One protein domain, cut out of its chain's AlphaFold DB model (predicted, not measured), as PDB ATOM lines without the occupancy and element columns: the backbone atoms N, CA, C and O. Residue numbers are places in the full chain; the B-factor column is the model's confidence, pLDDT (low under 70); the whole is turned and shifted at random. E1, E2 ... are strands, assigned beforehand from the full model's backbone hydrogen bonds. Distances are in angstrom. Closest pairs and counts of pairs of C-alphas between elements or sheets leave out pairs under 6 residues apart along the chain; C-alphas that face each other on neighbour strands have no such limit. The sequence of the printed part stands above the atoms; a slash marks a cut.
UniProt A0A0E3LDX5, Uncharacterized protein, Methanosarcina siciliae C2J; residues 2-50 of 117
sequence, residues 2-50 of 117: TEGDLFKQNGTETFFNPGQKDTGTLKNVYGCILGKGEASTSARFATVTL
ATOM      1  N   THR A   2     131.250 141.276  91.062       96.25
ATOM      2  CA  THR A   2     132.613 141.781  90.890       96.25
ATOM      3  C   THR A   2     132.559 143.291  90.743       96.25
ATOM      4  O   THR A   2     131.602 143.823  90.174       96.25
ATOM      5  N   GLU A   3     133.576 143.972  91.254       97.56
ATOM      6  CA  GLU A   3     133.727 145.413  91.075       97.56
ATOM      7  C   GLU A   3     133.867 145.761  89.586       97.56
ATOM      8  O   GLU A   3     134.476 145.008  88.820       97.56
ATOM      9  N   GLY A   4     133.282 146.883  89.174       97.00
ATOM     10  CA  GLY A   4     133.462 147.439  87.839       97.00
ATOM     11  C   GLY A   4     134.621 148.436  87.753       97.00
ATOM     12  O   GLY A   4     135.569 148.398  88.536       97.00
ATOM     13  N   ASP A   5     134.553 149.309  86.752       96.50
ATOM     14  CA  ASP A   5     135.571 150.301  86.403       96.50
ATOM     15  C   ASP A   5     135.194 151.739  86.807       96.50
ATOM     16  O   ASP A   5     136.040 152.625  86.727       96.50
ATOM     17  N   LEU A   6     133.973 151.976  87.312       96.12
ATOM     18  CA  LEU A   6     133.488 153.314  87.678       96.12
ATOM     19  C   LEU A   6     134.418 154.053  88.638       96.12
ATOM     20  O   LEU A   6     134.665 155.236  88.436       96.12
ATOM     21  N   PHE A   7     134.934 153.377  89.660       95.62
ATOM     22  CA  PHE A   7     135.810 153.996  90.652       95.62
ATOM     23  C   PHE A   7     137.293 153.808  90.361       95.62
ATOM     24  O   PHE A   7     138.091 154.389  91.066       95.62
ATOM     25  N   LYS A   8     137.678 153.056  89.323       93.38
ATOM     26  CA  LYS A   8     139.092 152.821  88.958       93.38
ATOM     27  C   LYS A   8     139.622 153.842  87.956       93.38
ATOM     28  O   LYS A   8     140.704 153.679  87.388       93.38
ATOM     29  N   GLN A   9     138.843 154.887  87.703       89.69
ATOM     30  CA  GLN A   9     139.209 155.951  86.783       89.69
ATOM     31  C   GLN A   9     140.496 156.622  87.274       89.69
ATOM     32  O   GLN A   9     140.663 156.877  88.468       89.69
ATOM     33  N   ASN A  10     141.418 156.887  86.347       88.25
ATOM     34  CA  ASN A  10     142.692 157.559  86.617       88.25
ATOM     35  C   ASN A  10     143.582 156.862  87.667       88.25
ATOM     36  O   ASN A  10     144.365 157.525  88.340       88.25
ATOM     37  N   GLY A  11     143.465 155.537  87.821       87.69
ATOM     38  CA  GLY A  11     144.319 154.762  88.733       87.69
ATOM     39  C   GLY A  11     144.054 155.028  90.215       87.69
ATOM     40  O   GLY A  11     144.934 154.815  91.043       87.69
ATOM     41  N   THR A  12     142.861 155.520  90.550       91.94
ATOM     42  CA  THR A  12     142.458 155.775  91.934       91.94
ATOM     43  C   THR A  12     142.344 154.482  92.744       91.94
ATOM     44  O   THR A  12     141.940 153.430  92.241       91.94
ATOM     45  N   GLU A  13     142.712 154.564  94.023       94.19
ATOM     46  CA  GLU A  13     142.501 153.479  94.976       94.19
ATOM     47  C   GLU A  13     141.025 153.390  95.358       94.19
ATOM     48  O   GLU A  13     140.325 154.397  95.483       94.19
ATOM     49  N   THR A  14     140.541 152.168  95.548       96.38
ATOM     50  CA  THR A  14     139.115 151.896  95.731       96.38
ATOM     51  C   THR A  14     138.889 150.895  96.844       96.38
ATOM     52  O   THR A  14     139.696 149.995  97.082       96.38
ATOM     53  N   PHE A  15     137.755 151.045  97.520       96.44
ATOM     54  CA  PHE A  15     137.198 150.007  98.368       96.44
ATOM     55  C   PHE A  15     135.883 149.537  97.761       96.44
ATOM     56  O   PHE A  15     135.023 150.351  97.424       96.44
ATOM     57  N   PHE A  16     135.697 148.223  97.671       97.88
ATOM     58  CA  PHE A  16     134.470 147.629  97.161       97.88
ATOM     59  C   PHE A  16     134.005 146.481  98.050       97.88
ATOM     60  O   PHE A  16     134.721 145.503  98.265       97.88
ATOM     61  N   ASN A  17     132.765 146.580  98.522       97.88
ATOM     62  CA  ASN A  17     132.057 145.496  99.175       97.88
ATOM     63  C   ASN A  17     131.114 144.823  98.156       97.88
ATOM     64  O   ASN A  17     130.130 145.439  97.730       97.88
ATOM     65  N   PRO A  18     131.356 143.547  97.783       96.50
ATOM     66  CA  PRO A  18     130.507 142.815  96.840       96.50
ATOM     67  C   PRO A  18     129.116 142.469  97.397       96.50
ATOM     68  O   PRO A  18     128.291 141.915  96.662       96.50
ATOM     69  N   GLY A  19     128.861 142.781  98.667       96.38
ATOM     70  CA  GLY A  19     127.617 142.526  99.369       96.38
ATOM     71  C   GLY A  19     127.471 141.089  99.861       96.38
ATOM     72  O   GLY A  19     128.326 140.223  99.665       96.38
ATOM     73  N   GLN A  20     126.335 140.840 100.503       96.38
ATOM     74  CA  GLN A  20     125.952 139.550 101.061       96.38
ATOM     75  C   GLN A  20     124.757 138.992 100.298       96.38
ATOM     76  O   GLN A  20     123.740 139.667 100.111       96.38
ATOM     77  N   LYS A  21     124.901 137.754  99.825       93.75
ATOM     78  CA  LYS A  21     123.831 137.036  99.134       93.75
ATOM     79  C   LYS A  21     122.815 136.537 100.154       93.75
ATOM     80  O   LYS A  21     123.193 135.965 101.170       93.75
ATOM     81  N   ASP A  22     121.549 136.703  99.820       91.25
ATOM     82  CA  ASP A  22     120.400 136.165 100.534       91.25
ATOM     83  C   ASP A  22     119.413 135.581  99.506       91.25
ATOM     84  O   ASP A  22     119.585 135.739  98.291       91.25
ATOM     85  N   THR A  23     118.374 134.896  99.969       89.81
ATOM     86  CA  THR A  23     117.347 134.291  99.117       89.81
ATOM     87  C   THR A  23     116.673 135.361  98.255       89.81
ATOM     88  O   THR A  23     115.864 136.155  98.726       89.81
ATOM     89  N   GLY A  24     117.048 135.408  96.973       89.31
ATOM     90  CA  GLY A  24     116.502 136.350  95.991       89.31
ATOM     91  C   GLY A  24     116.969 137.804  96.139       89.31
ATOM     92  O   GLY A  24     116.504 138.650  95.383       89.31
ATOM     93  N   THR A  25     117.886 138.107  97.064       93.81
ATOM     94  CA  THR A  25     118.356 139.479  97.322       93.81
ATOM     95  C   THR A  25     119.876 139.521  97.454       93.81
ATOM     96  O   THR A  25     120.493 138.609  97.998       93.81
ATOM     97  N   LEU A  26     120.498 140.606  96.995       95.31
ATOM     98  CA  LEU A  26     121.887 140.929  97.304       95.31
ATOM     99  C   LEU A  26     121.912 142.223  98.118       95.31
ATOM    100  O   LEU A  26     121.444 143.257  97.649       95.31
ATOM    101  N   LYS A  27     122.422 142.148  99.347       96.00
ATOM    102  CA  LYS A  27     122.375 143.238 100.330       96.00
ATOM    103  C   LYS A  27     123.755 143.861 100.520       96.00
ATOM    104  O   LYS A  27     124.765 143.189 100.327       96.00
ATOM    105  N   ASN A  28     123.785 145.117 100.957       95.94
ATOM    106  CA  ASN A  28     125.000 145.811 101.403       95.94
ATOM    107  C   ASN A  28     126.115 145.877 100.341       95.94
ATOM    108  O   ASN A  28     127.289 145.719 100.661       95.94
ATOM    109  N   VAL A  29     125.746 146.097  99.075       97.12
ATOM    110  CA  VAL A  29     126.711 146.379  98.003       97.12
ATOM    111  C   VAL A  29     127.046 147.862  98.041       97.12
ATOM    112  O   VAL A  29     126.153 148.694  97.897       97.12
ATOM    113  N   TYR A  30     128.318 148.194  98.207       96.94
ATOM    114  CA  TYR A  30     128.787 149.575  98.167       96.94
ATOM    115  C   TYR A  30     130.260 149.621  97.782       96.94
ATOM    116  O   TYR A  30     130.982 148.632  97.880       96.94
ATOM    117  N   GLY A  31     130.711 150.788  97.353       96.56
ATOM    118  CA  GLY A  31     132.122 151.059  97.161       96.56
ATOM    119  C   GLY A  31     132.379 152.552  97.211       96.56
ATOM    120  O   GLY A  31     131.442 153.349  97.150       96.56
ATOM    121  N   CYS A  32     133.643 152.920  97.323       95.75
ATOM    122  CA  CYS A  32     134.072 154.306  97.279       95.75
ATOM    123  C   CYS A  32     135.468 154.424  96.670       95.75
ATOM    124  O   CYS A  32     136.247 153.467  96.652       95.75
ATOM    125  N   ILE A  33     135.766 155.628  96.192       95.81
ATOM    126  CA  ILE A  33     137.129 156.049  95.892       95.81
ATOM    127  C   ILE A  33     137.784 156.455  97.213       95.81
ATOM    128  O   ILE A  33     137.183 157.181  98.008       95.81
ATOM    129  N   LEU A  34     139.001 155.979  97.453       93.44
ATOM    130  CA  LEU A  34     139.799 156.363  98.610       93.44
ATOM    131  C   LEU A  34     140.597 157.636  98.286       93.44
ATOM    132  O   LEU A  34     141.158 157.790  97.202       93.44
ATOM    133  N   GLY A  35     140.651 158.573  99.233       87.75
ATOM    134  CA  GLY A  35     141.357 159.845  99.060       87.75
ATOM    135  C   GLY A  35     140.557 160.895  98.279       87.75
ATOM    136  O   GLY A  35     139.346 161.012  98.435       87.75
ATOM    137  N   LYS A  36     141.246 161.723  97.482       83.75
ATOM    138  CA  LYS A  36     140.679 162.934  96.843       83.75
ATOM    139  C   LYS A  36     140.139 162.718  95.416       83.75
ATOM    140  O   LYS A  36     139.968 163.689  94.682       83.75
ATOM    141  N   GLY A  37     139.920 161.470  95.003       87.38
ATOM    142  CA  GLY A  37     139.434 161.150  93.659       87.38
ATOM    143  C   GLY A  37     137.916 161.290  93.503       87.38
ATOM    144  O   GLY A  37     137.170 161.380  94.475       87.38
ATOM    145  N   GLU A  38     137.461 161.286  92.253       91.25
ATOM    146  CA  GLU A  38     136.045 161.296  91.884       91.25
ATOM    147  C   GLU A  38     135.821 160.498  90.591       91.25
ATOM    148  O   GLU A  38     136.738 160.318  89.787       91.25
ATOM    149  N   ALA A  39     134.596 160.013  90.391       92.56
ATOM    150  CA  ALA A  39     134.183 159.408  89.132       92.56
ATOM    151  C   ALA A  39     133.571 160.491  88.238       92.56
ATOM    152  O   ALA A  39     132.426 160.889  88.440       92.56
ATOM    153  N   SER A  40     134.329 160.967  87.251       90.62
ATOM    154  CA  SER A  40     133.891 162.067  86.378       90.62
ATOM    155  C   SER A  40     133.211 161.580  85.093       90.62
ATOM    156  O   SER A  40     132.570 162.363  84.396       90.62
ATOM    157  N   THR A  41     133.326 160.287  84.761       93.81
ATOM    158  CA  THR A  41     132.702 159.693  83.567       93.81
ATOM    159  C   THR A  41     131.807 158.504  83.907       93.81
ATOM    160  O   THR A  41     131.992 157.822  84.917       93.81
ATOM    161  N   SER A  42     130.809 158.259  83.050       94.50
ATOM    162  CA  SER A  42     129.923 157.100  83.179       94.50
ATOM    163  C   SER A  42     130.675 155.803  82.890       94.50
ATOM    164  O   SER A  42     131.298 155.658  81.843       94.50
ATOM    165  N   ALA A  43     130.557 154.843  83.800       96.44
ATOM    166  CA  ALA A  43     131.212 153.542  83.730       96.44
ATOM    167  C   ALA A  43     130.454 152.518  84.597       96.44
ATOM    168  O   ALA A  43     129.422 152.832  85.202       96.44
ATOM    169  N   ARG A  44     130.910 151.263  84.635       97.31
ATOM    170  CA  ARG A  44     130.220 150.188  85.363       97.31
ATOM    171  C   ARG A  44     130.607 150.237  86.832       97.31
ATOM    172  O   ARG A  44     131.775 150.103  87.166       97.31
ATOM    173  N   PHE A  45     129.625 150.359  87.721       96.62
ATOM    174  CA  PHE A  45     129.868 150.240  89.160       96.62
ATOM    175  C   PHE A  45     130.206 148.797  89.566       96.62
ATOM    176  O   PHE A  45     131.199 148.556  90.246       96.62
ATOM    177  N   ALA A  46     129.405 147.825  89.120       97.12
ATOM    178  CA  ALA A  46     129.593 146.417  89.453       97.12
ATOM    179  C   ALA A  46     128.976 145.490  88.394       97.12
ATOM    180  O   ALA A  46     128.082 145.890  87.646       97.12
ATOM    181  N   THR A  47     129.430 144.234  88.360       96.12
ATOM    182  CA  THR A  47     128.864 143.170  87.518       96.12
ATOM    183  C   THR A  47     128.246 142.066  88.375       96.12
ATOM    184  O   THR A  47     128.910 141.449  89.217       96.12
ATOM    185  N   VAL A  48     126.965 141.774  88.126       93.62
ATOM    186  CA  VAL A  48     126.239 140.662  88.756       93.62
ATOM    187  C   VAL A  48     126.209 139.467  87.812       93.62
ATOM    188  O   VAL A  48     125.652 139.546  86.721       93.62
ATOM    189  N   THR A  49     126.765 138.340  88.246       92.19
ATOM    190  CA  THR A  49     126.646 137.060  87.537       92.19
ATOM    191  C   THR A  49     125.520 136.250  88.160       92.19
ATOM    192  O   THR A  49     125.540 135.987  89.364       92.19
ATOM    193  N   LEU A  50     124.553 135.857  87.335       89.50
ATOM    194  CA  LEU A  50     123.399 135.050  87.717       89.50
ATOM    195  C   LEU A  50     123.403 133.755  86.904       89.50
ATOM    196  O   LEU A  50     123.773 133.760  85.731       89.50
TER     197      LEU A  50
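AT A GLANCE: This is residues 2 to 50 of the 117 residues of an uncharacterized protein of Methanosarcina siciliae C2J (UniProt A0A0E3LDX5). With little regular structure, the domain is a long, narrow two-stranded ribbon: E1 runs on into E2, the chain turns, and E3 runs on into E4. The end stretches, residues 2 to 13 and 34 to 50, fold back over one side of the ribbon, where residues 2 to 3 pair antiparallel with 46 to 47. The 49 printed residues, 14 in named strands, are all strand in class, with two antiparallel pairs, E1 - E4 and E2 - E3; the whole is only just loose, close to compact, radius of gyration of the C-alphas 11.9 A, spans 37 by 18 by 12 A.

IN THESE COORDINATES: E1, residues 14 to 17, 10.1 A, begins at C-alpha 14 (139.115, 151.896, 95.731). E2 is residues 20 to 22, E3 residues 25 to 27. E4, residues 30 to 33, 10.8 A, ends at C-alpha 33 (137.129, 156.049, 95.892).

HOW THE PARTS SIT: E1 and E4 are antiparallel at 174 degrees; N 17 and O 30 are 2.8 A apart, within hydrogen-bond range. E2 and E3 form a hairpin, antiparallel at 153 degrees, with N 22 and O 25 at 2.8 A.

THE WHOLE: The printed part has no cut, its three links are tight, and no printed residue is under 70 in pLDDT.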